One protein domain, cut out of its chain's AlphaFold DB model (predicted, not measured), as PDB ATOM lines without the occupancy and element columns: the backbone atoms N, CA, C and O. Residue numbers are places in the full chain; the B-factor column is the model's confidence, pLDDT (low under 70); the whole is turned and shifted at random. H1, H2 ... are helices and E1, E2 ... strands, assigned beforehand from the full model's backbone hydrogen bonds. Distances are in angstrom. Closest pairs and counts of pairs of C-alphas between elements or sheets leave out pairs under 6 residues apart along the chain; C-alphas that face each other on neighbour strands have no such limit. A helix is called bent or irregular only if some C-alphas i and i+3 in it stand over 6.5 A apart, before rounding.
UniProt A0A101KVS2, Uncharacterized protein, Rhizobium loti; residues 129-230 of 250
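Overview. This is residues 129 to 230 of the 250 residues of an uncharacterized protein of Rhizobium loti (UniProt A0A101KVS2). A long two-stranded hairpin, E1 and E2, with the short strand E3 added beside E1, makes a small sheet, and H2 packs on it through E2 and E3. H1 lies beside H2 as the other half of a helical hairpin, H4 runs near H1, and a long loop joins H1 to H2, its residues 180 to 185 sticking out from the body. The printed part has 102 residues, with three named strands and four named helices in the order E1 E2 H1 H2 H3 E3 H4; the sheet order is E2 E1 E3, all antiparallel, and the class is mixed, helices and strands. The whole is compact, with a radius of gyration of the C-alphas of 14.4 A, and flat, spanning 43 by 39 by 21 A.

Along the chain. E1, residues 137 to 145, begins at C-alpha 137 (156.638, 180.344, 131.966) and is 25.1 A long. E2, residues 151 to 159, is 25.6 A long. H1, residues 160 to 171, is 14.9 A long and only just irregular: C-alphas 166 and 169 are 7.0 A apart. H2, residues 192 to 202, is 16.0 A long and begins at (158.524, 173.421, 114.112). H3 is residues 204 to 207, and E3 is residues 212 to 214. H4, residues 216 to 228, is 18.4 A long and ends at C-alpha 228 (159.720, 164.115, 131.767).

Arrangement. E1 and E2 form a hairpin, antiparallel at 156 degrees, with N 140 and O 156 within hydrogen-bond range at 2.8 A and N 152 and O 144 at 2.9 A. E3 is antiparallel to E1 at 133 degrees, with N 143 and O 213 within range at 2.8 A. H2 is on the sheet, at the sheet's level with a height over the sheet of 1.4 A; its closest C-alphas to E3 are those of Glu 196 and Ile 212, 7.0 A. H1 and H2, a helical hairpin, touch through residues 163 to 167 of H1 alone, at a shallow tilt of 29 degrees, opposite ways; the closest C-alphas, of Thr 166 and Ser 194, are 6.1 A apart. H1, H3 and H4 each only graze the sheet, with residues 160 to 163, 206 to 207 and 218 to 222. H4 is near H1, while H2 and H4 are only just apart, 8.3 A at the closest. Every O i to N i+4 pair is within hydrogen-bond range in H4, 6 of 8 are in H1 and 6 of 7 in H2; H3 is too short for such a pair.

Size, cuts and confidence. The two C-alphas farthest apart, of Ser 129 and Asp 148, are 44.3 A apart. The printed part has no cut. The link from H1 to H2, residues 172 to 191, is long, and the other five links are tight. The mean pLDDT of the printed part is 83.2, and residue 174 and residues 176 to 188 are under 70.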
ATOM      1  N   SER A 129     156.023 166.909 140.025       80.81
ATOM      2  CA  SER A 129     155.511 168.158 140.605       80.81
ATOM      3  C   SER A 129     156.527 169.299 140.656       80.81
ATOM      4  O   SER A 129     156.122 170.447 140.787       80.81
ATOM      5  N   ASP A 130     157.821 168.985 140.602       84.88
ATOM      6  CA  ASP A 130     158.902 169.969 140.700       84.88
ATOM      7  C   ASP A 130     159.268 170.545 139.318       84.88
ATOM      8  O   ASP A 130     160.068 171.473 139.214       84.88
ATOM      9  N   LEU A 131     158.701 169.979 138.246       87.56
ATOM     10  CA  LEU A 131     158.899 170.430 136.877       87.56
ATOM     11  C   LEU A 131     157.878 171.513 136.523       87.56
ATOM     12  O   LEU A 131     156.698 171.395 136.843       87.56
ATOM     13  N   ALA A 132     158.340 172.540 135.808       90.50
ATOM     14  CA  ALA A 132     157.481 173.605 135.305       90.50
ATOM     15  C   ALA A 132     156.364 173.036 134.410       90.50
ATOM     16  O   ALA A 132     156.638 172.244 133.511       90.50
ATOM     17  N   GLN A 133     155.114 173.417 134.634       92.25
ATOM     18  CA  GLN A 133     153.966 172.873 133.906       92.25
ATOM     19  C   GLN A 133     152.800 173.864 133.856       92.25
ATOM     20  O   GLN A 133     152.728 174.817 134.628       92.25
ATOM     21  N   GLY A 134     151.862 173.634 132.939       91.50
ATOM     22  CA  GLY A 134     150.662 174.457 132.828       91.50
ATOM     23  C   GLY A 134     150.981 175.929 132.551       91.50
ATOM     24  O   GLY A 134     151.642 176.274 131.569       91.50
ATOM     25  N   SER A 135     150.567 176.800 133.472       94.69
ATOM     26  CA  SER A 135     150.785 178.247 133.405       94.69
ATOM     27  C   SER A 135     152.231 178.700 133.641       94.69
ATOM     28  O   SER A 135     152.524 179.883 133.436       94.69
ATOM     29  N   ASP A 136     153.124 177.811 134.087       95.25
ATOM     30  CA  ASP A 136     154.531 178.149 134.301       95.25
ATOM     31  C   ASP A 136     155.187 178.624 133.002       95.25
ATOM     32  O   ASP A 136     154.950 178.078 131.922       95.25
ATOM     33  N   ARG A 137     156.025 179.660 133.111       94.06
ATOM     34  CA  ARG A 137     156.638 180.344 131.966       94.06
ATOM     35  C   ARG A 137     158.024 179.787 131.653       94.06
ATOM     36  O   ARG A 137     158.843 179.588 132.546       94.06
ATOM     37  N   HIS A 138     158.297 179.606 130.367       93.38
ATOM     38  CA  HIS A 138     159.586 179.235 129.806       93.38
ATOM     39  C   HIS A 138     160.096 180.346 128.878       93.38
ATOM     40  O   HIS A 138     159.346 180.887 128.064       93.38
ATOM     41  N   GLU A 139     161.371 180.703 129.022       93.81
ATOM     42  CA  GLU A 139     162.007 181.765 128.243       93.81
ATOM     43  C   GLU A 139     162.752 181.170 127.041       93.81
ATOM     44  O   GLU A 139     163.737 180.449 127.201       93.81
ATOM     45  N   LEU A 140     162.294 181.501 125.835       91.25
ATOM     46  CA  LEU A 140     162.883 181.066 124.571       91.25
ATOM     47  C   LEU A 140     163.696 182.196 123.946       91.25
ATOM     48  O   LEU A 140     163.203 183.318 123.809       91.25
ATOM     49  N   LYS A 141     164.929 181.899 123.522       90.69
ATOM     50  CA  LYS A 141     165.793 182.874 122.846       90.69
ATOM     51  C   LYS A 141     165.681 182.716 121.341       90.69
ATOM     52  O   LYS A 141     166.070 181.693 120.783       90.69
ATOM     53  N   ILE A 142     165.211 183.764 120.681       91.62
ATOM     54  CA  ILE A 142     164.943 183.764 119.249       91.62
ATOM     55  C   ILE A 142     165.853 184.760 118.540       91.62
ATOM     56  O   ILE A 142     166.111 185.850 119.046       91.62
ATOM     57  N   GLY A 143     166.355 184.387 117.371       90.75
ATOM     58  CA  GLY A 143     167.113 185.263 116.488       90.75
ATOM     59  C   GLY A 143     166.265 185.717 115.311       90.75
ATOM     60  O   GLY A 143     165.527 184.921 114.740       90.75
ATOM     61  N   PHE A 144     166.359 186.981 114.921       90.62
ATOM     62  CA  PHE A 144     165.820 187.444 113.641       90.62
ATOM     63  C   PHE A 144     166.531 188.720 113.187       90.62
ATOM     64  O   PHE A 144     167.120 189.453 113.981       90.62
ATOM     65  N   ASN A 145     166.464 189.009 111.889       90.06
ATOM     66  CA  ASN A 145     166.896 190.305 111.368       90.06
ATOM     67  C   ASN A 145     165.814 191.346 111.655       90.06
ATOM     68  O   ASN A 145     164.667 191.137 111.278       90.06
ATOM     69  N   ASN A 146     166.154 192.466 112.284       83.12
ATOM     70  CA  ASN A 146     165.201 193.543 112.548       83.12
ATOM     71  C   ASN A 146     164.901 194.375 111.275       83.12
ATOM     72  O   ASN A 146     165.343 194.049 110.163       83.12
ATOM     73  N   ARG A 147     164.139 195.471 111.412       81.44
ATOM     74  CA  ARG A 147     163.803 196.370 110.287       81.44
ATOM     75  C   ARG A 147     165.035 196.958 109.591       81.44
ATOM     76  O   ARG A 147     165.028 197.067 108.366       81.44
ATOM     77  N   ASP A 148     166.100 197.198 110.346       85.69
ATOM     78  CA  ASP A 148     167.373 197.750 109.871       85.69
ATOM     79  C   ASP A 148     168.339 196.681 109.334       85.69
ATOM     80  O   ASP A 148     169.493 196.979 109.037       85.69
ATOM     81  N   LYS A 149     167.874 195.431 109.180       84.25
ATOM     82  CA  LYS A 149     168.666 194.262 108.752       84.25
ATOM     83  C   LYS A 149     169.791 193.875 109.721       84.25
ATOM     84  O   LYS A 149     170.707 193.156 109.330       84.25
ATOM     85  N   ASN A 150     169.697 194.290 110.983       88.50
ATOM     86  CA  ASN A 150     170.610 193.858 112.033       88.50
ATOM     87  C   ASN A 150     170.080 192.583 112.693       88.50
ATOM     88  O   ASN A 150     168.921 192.529 113.119       88.50
ATOM     89  N   TYR A 151     170.932 191.566 112.804       90.12
ATOM     90  CA  TYR A 151     170.595 190.342 113.523       90.12
ATOM     91  C   TYR A 151     170.500 190.633 115.022       90.12
ATOM     92  O   TYR A 151     171.464 191.094 115.634       90.12
ATOM     93  N   THR A 152     169.331 190.380 115.603       88.94
ATOM     94  CA  THR A 152     169.038 190.651 117.012       88.94
ATOM     95  C   THR A 152     168.508 189.388 117.677       88.94
ATOM     96  O   THR A 152     167.845 188.574 117.034       88.94
ATOM     97  N   ILE A 153     168.815 189.224 118.965       89.88
ATOM     98  CA  ILE A 153     168.294 188.137 119.794       89.88
ATOM     99  C   ILE A 153     167.248 188.717 120.744       89.88
ATOM    100  O   ILE A 153     167.533 189.683 121.448       89.88
ATOM    101  N   PHE A 154     166.068 188.109 120.776       88.56
ATOM    102  CA  PHE A 154     164.979 188.440 121.690       88.56
ATOM    103  C   PHE A 154     164.646 187.250 122.585       88.56
ATOM    104  O   PHE A 154     164.757 186.100 122.167       88.56
ATOM    105  N   SER A 155     164.210 187.543 123.806       90.81
ATOM    106  CA  SER A 155     163.658 186.549 124.722       90.81
ATOM    107  C   SER A 155     162.136 186.620 124.705       90.81
ATOM    108  O   SER A 155     161.566 187.687 124.931       90.81
ATOM    109  N   VAL A 156     161.480 185.487 124.468       92.00
ATOM    110  CA  VAL A 156     160.020 185.354 124.508       92.00
ATOM    111  C   VAL A 156     159.634 184.468 125.687       92.00
ATOM    112  O   VAL A 156     160.151 183.365 125.826       92.00
ATOM    113  N   SER A 157     158.725 184.951 126.536       94.56
ATOM    114  CA  SER A 157     158.230 184.217 127.705       94.56
ATOM    115  C   SER A 157     156.878 183.570 127.399       94.56
ATOM    116  O   SER A 157     155.854 184.250 127.326       94.56
ATOM    117  N   VAL A 158     156.875 182.250 127.214       94.56
ATOM    118  CA  VAL A 158     155.708 181.456 126.787       94.56
ATOM    119  C   VAL A 158     155.353 180.456 127.883       94.56
ATOM    120  O   VAL A 158     156.247 179.920 128.531       94.56
ATOM    121  N   SER A 159     154.068 180.216 128.149       96.12
ATOM    122  CA  SER A 159     153.664 179.183 129.114       96.12
ATOM    123  C   SER A 159     153.775 177.774 128.532       96.12
ATOM    124  O   SER A 159     153.685 177.580 127.317       96.12
ATOM    125  N   TRP A 160     153.937 176.768 129.393       94.94
ATOM    126  CA  TRP A 160     153.937 175.368 128.960       94.94
ATOM    127  C   TRP A 160     152.602 174.934 128.340       94.94
ATOM    128  O   TRP A 160     152.620 174.142 127.398       94.94
ATOM    129  N   ASP A 161     151.473 175.491 128.788       94.50
ATOM    130  CA  ASP A 161     150.160 175.284 128.160       94.50
ATOM    131  C   ASP A 161     150.123 175.813 126.723       94.50
ATOM    132  O   ASP A 161     149.691 175.098 125.820       94.50
ATOM    133  N   GLU A 162     150.619 177.031 126.480       94.94
ATOM    134  CA  GLU A 162     150.685 177.618 125.132       94.94
ATOM    135  C   GLU A 162     151.581 176.780 124.204       94.94
ATOM    136  O   GLU A 162     151.217 176.517 123.053       94.94
ATOM    137  N   ILE A 163     152.725 176.304 124.714       93.94
ATOM    138  CA  ILE A 163     153.625 175.408 123.975       93.94
ATOM    139  C   ILE A 163     152.895 174.107 123.633       93.94
ATOM    140  O   ILE A 163     152.822 173.739 122.460       93.94
ATOM    141  N   PHE A 164     152.328 173.423 124.630       91.94
ATOM    142  CA  PHE A 164     151.706 172.114 124.446       91.94
ATOM    143  C   PHE A 164     150.467 172.173 123.546       91.94
ATOM    144  O   PHE A 164     150.329 171.338 122.655       91.94
ATOM    145  N   GLN A 165     149.606 173.184 123.701       92.44
ATOM    146  CA  GLN A 165     148.453 173.397 122.817       92.44
ATOM    147  C   GLN A 165     148.874 173.606 121.358       92.44
ATOM    148  O   GLN A 165     148.188 173.150 120.443       92.44
ATOM    149  N   THR A 166     150.013 174.266 121.139       93.06
ATOM    150  CA  THR A 166     150.527 174.569 119.800       93.06
ATOM    151  C   THR A 166     151.161 173.353 119.133       93.06
ATOM    152  O   THR A 166     150.907 173.087 117.956       93.06
ATOM    153  N   ILE A 167     152.017 172.623 119.854       90.50
ATOM    154  CA  ILE A 167     152.807 171.540 119.257       90.50
ATOM    155  C   ILE A 167     152.130 170.175 119.382       90.50
ATOM    156  O   ILE A 167     152.280 169.347 118.486       90.50
ATOM    157  N   GLY A 168     151.325 169.960 120.426       87.50
ATOM    158  CA  GLY A 168     150.644 168.699 120.731       87.50
ATOM    159  C   GLY A 168     149.881 168.079 119.552       87.50
ATOM    160  O   GLY A 168     150.081 166.895 119.285       87.50
ATOM    161  N   PRO A 169     149.080 168.839 118.776       87.69
ATOM    162  CA  PRO A 169     148.378 168.295 117.612       87.69
ATOM    163  C   PRO A 169     149.313 167.718 116.538       87.69
ATOM    164  O   PRO A 169     149.031 166.666 115.972       87.69
ATOM    165  N   ALA A 170     150.450 168.375 116.284       83.69
ATOM    166  CA  ALA A 170     151.464 167.904 115.335       83.69
ATOM    167  C   ALA A 170     152.319 166.756 115.901       83.69
ATOM    168  O   ALA A 170     153.077 166.124 115.165       83.69
ATOM    169  N   MET A 171     152.195 166.493 117.203       79.88
ATOM    170  CA  MET A 171     152.860 165.406 117.909       79.88
ATOM    171  C   MET A 171     151.998 164.140 118.028       79.88
ATOM    172  O   MET A 171     152.449 163.153 118.606       79.88
ATOM    173  N   TYR A 172     150.777 164.139 117.485       77.38
ATOM    174  CA  TYR A 172     149.903 162.971 117.514       77.38
ATOM    175  C   TYR A 172     150.449 161.841 116.622       77.38
ATOM    176  O   TYR A 172     150.575 161.997 115.407       77.38
ATOM    177  N   GLY A 173     150.744 160.686 117.224       72.75
ATOM    178  CA  GLY A 173     151.299 159.512 116.543       72.75
ATOM    179  C   GLY A 173     152.820 159.379 116.690       72.75
ATOM    180  O   GLY A 173     153.411 159.845 117.661       72.75
ATOM    181  N   TYR A 174     153.462 158.696 115.740       66.44
ATOM    182  CA  TYR A 174     154.910 158.476 115.761       66.44
ATOM    183  C   TYR A 174     155.653 159.682 115.190       66.44
ATOM    184  O   TYR A 174     155.536 159.989 114.004       66.44
ATOM    185  N   ILE A 175     156.471 160.327 116.020       70.81
ATOM    186  CA  ILE A 175     157.387 161.379 115.576       70.81
ATOM    187  C   ILE A 175     158.783 160.787 115.463       70.81
ATOM    188  O   ILE A 175     159.355 160.309 116.445       70.81
ATOM    189  N   VAL A 176     159.356 160.855 114.264       65.12
ATOM    190  CA  VAL A 176     160.751 160.474 114.054       65.12
ATOM    191  C   VAL A 176     161.639 161.523 114.713       65.12
ATOM    192  O   VAL A 176     161.593 162.709 114.384       65.12
ATOM    193  N   ARG A 177     162.456 161.085 115.670       62.50
ATOM    194  CA  ARG A 177     163.473 161.934 116.292       62.50
ATOM    195  C   ARG A 177     164.529 162.324 115.257       62.50
ATOM    196  O   ARG A 177     164.890 161.504 114.416       62.50
ATOM    197  N   LYS A 178     165.094 163.530 115.373       62.06
ATOM    198  CA  LYS A 178     166.260 163.951 114.581       62.06
ATOM    199  C   LYS A 178     167.399 162.934 114.760       62.06
ATOM    200  O   LYS A 178     168.001 162.840 115.829       62.06
ATOM    201  N   VAL A 179     167.674 162.157 113.714       53.56
ATOM    202  CA  VAL A 179     168.914 161.385 113.574       53.56
ATOM    203  C   VAL A 179     169.799 162.152 112.604       53.56
ATOM    204  O   VAL A 179     169.346 162.567 111.536       53.56
ATOM    205  N   GLU A 180     171.049 162.380 112.993       46.31
ATOM    206  CA  GLU A 180     172.064 162.951 112.118       46.31
ATOM    207  C   GLU A 180     172.443 161.888 111.080       46.31
ATOM    208  O   GLU A 180     173.219 160.975 111.354       46.31
ATOM    209  N   GLN A 181     171.829 161.952 109.898       43.38
ATOM    210  CA  GLN A 181     172.134 161.056 108.787       43.38
ATOM    211  C   GLN A 181     172.852 161.855 107.696       43.38
ATOM    212  O   GLN A 181     172.296 162.791 107.122       43.38
ATOM    213  N   TYR A 182     174.104 161.492 107.412       41.44
ATOM    214  CA  TYR A 182     174.886 162.014 106.282       41.44
ATOM    215  C   TYR A 182     175.031 163.549 106.207       41.44
ATOM    216  O   TYR A 182     175.079 164.109 105.112       41.44
ATOM    217  N   GLY A 183     175.110 164.240 107.350       44.97
ATOM    218  CA  GLY A 183     175.495 165.658 107.403       44.97
ATOM    219  C   GLY A 183     174.561 166.626 106.664       44.97
ATOM    220  O   GLY A 183     175.000 167.713 106.289       44.97
ATOM    221  N   ARG A 184     173.295 166.254 106.417       40.41
ATOM    222  CA  ARG A 184     172.284 167.185 105.896       40.41
ATOM    223  C   ARG A 184     171.199 167.477 106.938       40.41
ATOM    224  O   ARG A 184     170.480 166.574 107.357       40.41
ATOM    225  N   ASP A 185     171.032 168.754 107.276       49.56
ATOM    226  CA  ASP A 185     170.011 169.295 108.195       49.56
ATOM    227  C   ASP A 185     168.594 169.337 107.577       49.56
ATOM    228  O   ASP A 185     167.979 170.393 107.458       49.56
ATOM    229  N   TYR A 186     168.045 168.193 107.154       46.50
ATOM    230  CA  TYR A 186     166.641 168.125 106.693       46.50
ATOM    231  C   TYR A 186     165.646 167.691 107.781       46.50
ATOM    232  O   TYR A 186     164.443 167.671 107.536       46.50
ATOM    233  N   ASN A 187     166.115 167.372 108.988       54.34
ATOM    234  CA  ASN A 187     165.275 166.803 110.040       54.34
ATOM    235  C   ASN A 187     164.811 167.879 111.031       54.34
ATOM    236  O   ASN A 187     165.412 168.066 112.087       54.34
ATOM    237  N   GLN A 188     163.734 168.583 110.676       69.56
ATOM    238  CA  GLN A 188     162.963 169.418 111.602       69.56
ATOM    239  C   GLN A 188     161.815 168.601 112.205       69.56
ATOM    240  O   GLN A 188     161.250 167.741 111.528       69.56
ATOM    241  N   TYR A 189     161.452 168.860 113.465       79.38
ATOM    242  CA  TYR A 189     160.261 168.232 114.036       79.38
ATOM    243  C   TYR A 189     159.004 168.719 113.293       79.38
ATOM    244  O   TYR A 189     158.953 169.877 112.865       79.38
ATOM    245  N   PRO A 190     157.953 167.885 113.171       83.00
ATOM    246  CA  PRO A 190     156.730 168.248 112.447       83.00
ATOM    247  C   PRO A 190     156.024 169.479 113.033       83.00
ATOM    248  O   PRO A 190     155.291 170.167 112.327       83.00
ATOM    249  N   PHE A 191     156.266 169.787 114.310       87.38
ATOM    250  CA  PHE A 191     155.686 170.934 115.002       87.38
ATOM    251  C   PHE A 191     156.484 172.239 114.854       87.38
ATOM    252  O   PHE A 191     156.022 173.269 115.347       87.38
ATOM    253  N   ASN A 192     157.657 172.237 114.200       88.56
ATOM    254  CA  ASN A 192     158.524 173.421 114.112       88.56
ATOM    255  C   ASN A 192     157.780 174.646 113.560       88.56
ATOM    256  O   ASN A 192     157.885 175.727 114.132       88.56
ATOM    257  N   ASN A 193     156.976 174.467 112.507       87.81
ATOM    258  CA  ASN A 193     156.199 175.555 111.907       87.81
ATOM    259  C   ASN A 193     155.154 176.132 112.875       87.81
ATOM    260  O   ASN A 193     154.971 177.347 112.933       87.81
ATOM    261  N   SER A 194     154.474 175.276 113.647       90.81
ATOM    262  CA  SER A 194     153.494 175.716 114.646       90.81
ATOM    263  C   SER A 194     154.172 176.490 115.774       90.81
ATOM    264  O   SER A 194     153.693 177.552 116.167       90.81
ATOM    265  N   LEU A 195     155.320 175.996 116.254       91.38
ATOM    266  CA  LEU A 195     156.112 176.673 117.279       91.38
ATOM    267  C   LEU A 195     156.631 178.031 116.785       91.38
ATOM    268  O   LEU A 195     156.550 179.020 117.512       91.38
ATOM    269  N   GLU A 196     157.107 178.105 115.541       91.31
ATOM    270  CA  GLU A 196     157.508 179.367 114.919       91.31
ATOM    271  C   GLU A 196     156.331 180.346 114.836       91.31
ATOM    272  O   GLU A 196     156.499 181.528 115.129       91.31
ATOM    273  N   HIS A 197     155.133 179.872 114.478       91.06
ATOM    274  CA  HIS A 197     153.940 180.714 114.401       91.06
ATOM    275  C   HIS A 197     153.534 181.280 115.768       91.06
ATOM    276  O   HIS A 197     153.268 182.480 115.869       91.06
ATOM    277  N   LEU A 198     153.556 180.451 116.819       93.06
ATOM    278  CA  LEU A 198     153.333 180.896 118.196       93.06
ATOM    279  C   LEU A 198     154.358 181.956 118.597       93.06
ATOM    280  O   LEU A 198     153.997 183.026 119.060       93.06
ATOM    281  N   ILE A 199     155.646 181.702 118.382       92.44
ATOM    282  CA  ILE A 199     156.697 182.666 118.726       92.44
ATOM    283  C   ILE A 199     156.513 183.975 117.951       92.44
ATOM    284  O   ILE A 199     156.640 185.063 118.517       92.44
ATOM    285  N   ARG A 200     156.161 183.884 116.665       91.44
ATOM    286  CA  ARG A 200     155.926 185.042 115.803       91.44
ATOM    287  C   ARG A 200     154.810 185.939 116.329       91.44
ATOM    288  O   ARG A 200     154.922 187.147 116.146       91.44
ATOM    289  N   SER A 201     153.787 185.409 117.007       91.94
ATOM    290  CA  SER A 201     152.733 186.255 117.583       91.94
ATOM    291  C   SER A 201     153.235 187.162 118.711       91.94
ATOM    292  O   SER A 201     152.655 188.223 118.917       91.94
ATOM    293  N   TYR A 202     154.324 186.804 119.402       90.31
ATOM    294  CA  TYR A 202     154.928 187.653 120.441       90.31
ATOM    295  C   TYR A 202     155.859 188.728 119.884       90.31
ATOM    296  O   TYR A 202     156.049 189.756 120.525       90.31
ATOM    297  N   VAL A 203     156.451 188.498 118.710       89.12
ATOM    298  CA  VAL A 203     157.460 189.395 118.117       89.12
ATOM    299  C   VAL A 203     157.034 189.970 116.770       89.12
ATOM    300  O   VAL A 203     157.871 190.400 115.977       89.12
ATOM    301  N   PHE A 204     155.732 189.972 116.478       86.06
ATOM    302  CA  PHE A 204     155.212 190.371 115.170       86.06
ATOM    303  C   PHE A 204     155.605 191.808 114.791       86.06
ATOM    304  O   PHE A 204     155.991 192.055 113.648       86.06
ATOM    305  N   GLU A 205     155.580 192.739 115.746       84.88
ATOM    306  CA  GLU A 205     155.935 194.147 115.514       84.88
ATOM    307  C   GLU A 205     157.400 194.330 115.079       84.88
ATOM    308  O   GLU A 205     157.703 195.145 114.193       84.88
ATOM    309  N   ASP A 206     158.297 193.523 115.649       84.19
ATOM    310  CA  ASP A 206     159.739 193.594 115.422       84.19
ATOM    311  C   ASP A 206     160.174 192.749 114.216       84.19
ATOM    312  O   ASP A 206     160.846 193.238 113.299       84.19
ATOM    313  N   ALA A 207     159.765 191.477 114.185       83.50
ATOM    314  CA  ALA A 207     160.177 190.500 113.181       83.50
ATOM    315  C   ALA A 207     159.337 190.578 111.894       83.50
ATOM    316  O   ALA A 207     159.864 190.365 110.794       83.50
ATOM    317  N   GLN A 208     158.049 190.925 111.992       84.69
ATOM    318  CA  GLN A 208     157.074 190.898 110.893       84.69
ATOM    319  C   GLN A 208     157.059 189.525 110.189       84.69
ATOM    320  O   GLN A 208     156.891 188.502 110.847       84.69
ATOM    321  N   ASN A 209     157.284 189.483 108.870       84.75
ATOM    322  CA  ASN A 209     157.365 188.258 108.059       84.75
ATOM    323  C   ASN A 209     158.806 187.759 107.843       84.75
ATOM    324  O   ASN A 209     159.052 186.934 106.964       84.75
ATOM    325  N   ARG A 210     159.792 188.269 108.592       86.50
ATOM    326  CA  ARG A 210     161.189 187.823 108.460       86.50
ATOM    327  C   ARG A 210     161.382 186.445 109.092       86.50
ATOM    328  O   ARG A 210     160.628 186.053 109.983       86.50
ATOM    329  N   LYS A 211     162.399 185.714 108.635       87.94
ATOM    330  CA  LYS A 211     162.765 184.406 109.193       87.94
ATOM    331  C   LYS A 211     163.085 184.539 110.686       87.94
ATOM    332  O   LYS A 211     163.823 185.450 111.062       87.94
ATOM    333  N   ILE A 212     162.517 183.644 111.491       90.19
ATOM    334  CA  ILE A 212     162.822 183.502 112.915       90.19
ATOM    335  C   ILE A 212     163.710 182.270 113.061       90.19
ATOM    336  O   ILE A 212     163.379 181.192 112.574       90.19
ATOM    337  N   ASP A 213     164.846 182.444 113.718       88.94
ATOM    338  CA  ASP A 213     165.788 181.385 114.033       88.94
ATOM    339  C   ASP A 213     165.593 180.981 115.501       88.94
ATOM    340  O   ASP A 213     165.875 181.750 116.424       88.94
ATOM    341  N   ILE A 214     165.093 179.765 115.718       87.81
ATOM    342  CA  ILE A 214     164.972 179.135 117.039       87.81
ATOM    343  C   ILE A 214     166.145 178.169 117.182       87.81
ATOM    344  O   ILE A 214     166.436 177.405 116.259       87.81
ATOM    345  N   LYS A 215     166.834 178.185 118.325       84.25
ATOM    346  CA  LYS A 215     167.940 177.252 118.556       84.25
ATOM    347  C   LYS A 215     167.420 175.824 118.674       84.25
ATOM    348  O   LYS A 215     166.480 175.558 119.416       84.25
ATOM    349  N   GLU A 216     168.103 174.887 118.024       79.88
ATOM    350  CA  GLU A 216     167.748 173.464 118.103       79.88
ATOM    351  C   GLU A 216     167.786 172.930 119.540       79.88
ATOM    352  O   GLU A 216     166.931 172.139 119.925       79.88
ATOM    353  N   SER A 217     168.712 173.434 120.363       80.88
ATOM    354  CA  SER A 217     168.799 173.094 121.787       80.88
ATOM    355  C   SER A 217     167.528 173.427 122.568       80.88
ATOM    356  O   SER A 217     167.185 172.715 123.511       80.88
ATOM    357  N   ASP A 218     166.833 174.501 122.191       85.62
ATOM    358  CA  ASP A 218     165.620 174.943 122.881       85.62
ATOM    359  C   ASP A 218     164.448 174.030 122.495       85.62
ATOM    360  O   ASP A 218     163.665 173.613 123.346       85.62
ATOM    361  N   ILE A 219     164.398 173.613 121.225       86.88
ATOM    362  CA  ILE A 219     163.433 172.623 120.734       86.88
ATOM    363  C   ILE A 219     163.646 171.270 121.426       86.88
ATOM    364  O   ILE A 219     162.694 170.673 121.931       86.88
ATOM    365  N   ASP A 220     164.892 170.800 121.511       83.12
ATOM    366  CA  ASP A 220     165.220 169.556 122.211       83.12
ATOM    367  C   ASP A 220     164.874 169.628 123.704       83.12
ATOM    368  O   ASP A 220     164.400 168.644 124.275       83.12
ATOM    369  N   THR A 221     165.048 170.796 124.332       86.38
ATOM    370  CA  THR A 221     164.665 171.027 125.732       86.38
ATOM    371  C   THR A 221     163.158 170.879 125.924       86.38
ATOM    372  O   THR A 221     162.742 170.165 126.836       86.38
ATOM    373  N   ILE A 222     162.339 171.468 125.045       89.31
ATOM    374  CA  ILE A 222     160.875 171.313 125.073       89.31
ATOM    375  C   ILE A 222     160.489 169.833 124.973       89.31
ATOM    376  O   ILE A 222     159.718 169.337 125.794       89.31
ATOM    377  N   VAL A 223     161.056 169.104 124.008       86.69
ATOM    378  CA  VAL A 223     160.753 167.677 123.802       86.69
ATOM    379  C   VAL A 223     161.151 166.850 125.027       86.69
ATOM    380  O   VAL A 223     160.365 166.035 125.509       86.69
ATOM    381  N   ILE A 224     162.352 167.064 125.570       82.75
ATOM    382  CA  ILE A 224     162.813 166.365 126.777       82.75
ATOM    383  C   ILE A 224     161.899 166.678 127.962       82.75
ATOM    384  O   ILE A 224     161.549 165.767 128.710       82.75
ATOM    385  N   HIS A 225     161.494 167.933 128.127       87.69
ATOM    386  CA  HIS A 225     160.647 168.358 129.233       87.69
ATOM    387  C   HIS A 225     159.255 167.721 129.175       87.69
ATOM    388  O   HIS A 225     158.812 167.129 130.156       87.69
ATOM    389  N   LEU A 226     158.610 167.725 128.003       87.75
ATOM    390  CA  LEU A 226     157.327 167.041 127.803       87.75
ATOM    391  C   LEU A 226     157.430 165.534 128.063       87.75
ATOM    392  O   LEU A 226     156.500 164.934 128.603       87.75
ATOM    393  N   LYS A 227     158.574 164.921 127.739       82.69
ATOM    394  CA  LYS A 227     158.838 163.520 128.081       82.69
ATOM    395  C   LYS A 227     158.927 163.317 129.590       82.69
ATOM    396  O   LYS A 227     158.385 162.342 130.099       82.69
ATOM    397  N   GLN A 228     159.606 164.211 130.308       82.19
ATOM    398  CA  GLN A 228     159.720 164.115 131.767       82.19
ATOM    399  C   GLN A 228     158.383 164.300 132.481       82.19
ATOM    400  O   GLN A 228     158.139 163.646 133.492       82.19
ATOM    401  N   LEU A 229     157.501 165.132 131.926       86.38
ATOM    402  CA  LEU A 229     156.120 165.266 132.390       86.38
ATOM    403  C   LEU A 229     155.243 164.049 132.042       86.38
ATOM    404  O   LEU A 229     154.140 163.927 132.566       86.38
ATOM    405  N   GLY A 230     155.724 163.135 131.191       83.94
ATOM    406  CA  GLY A 230     154.987 161.944 130.766       83.94
ATOM    407  C   GLY A 230     153.975 162.200 129.648       83.94
ATOM    408  O   GLY A 230     153.136 161.344 129.387       83.94
TER     409      GLY A 230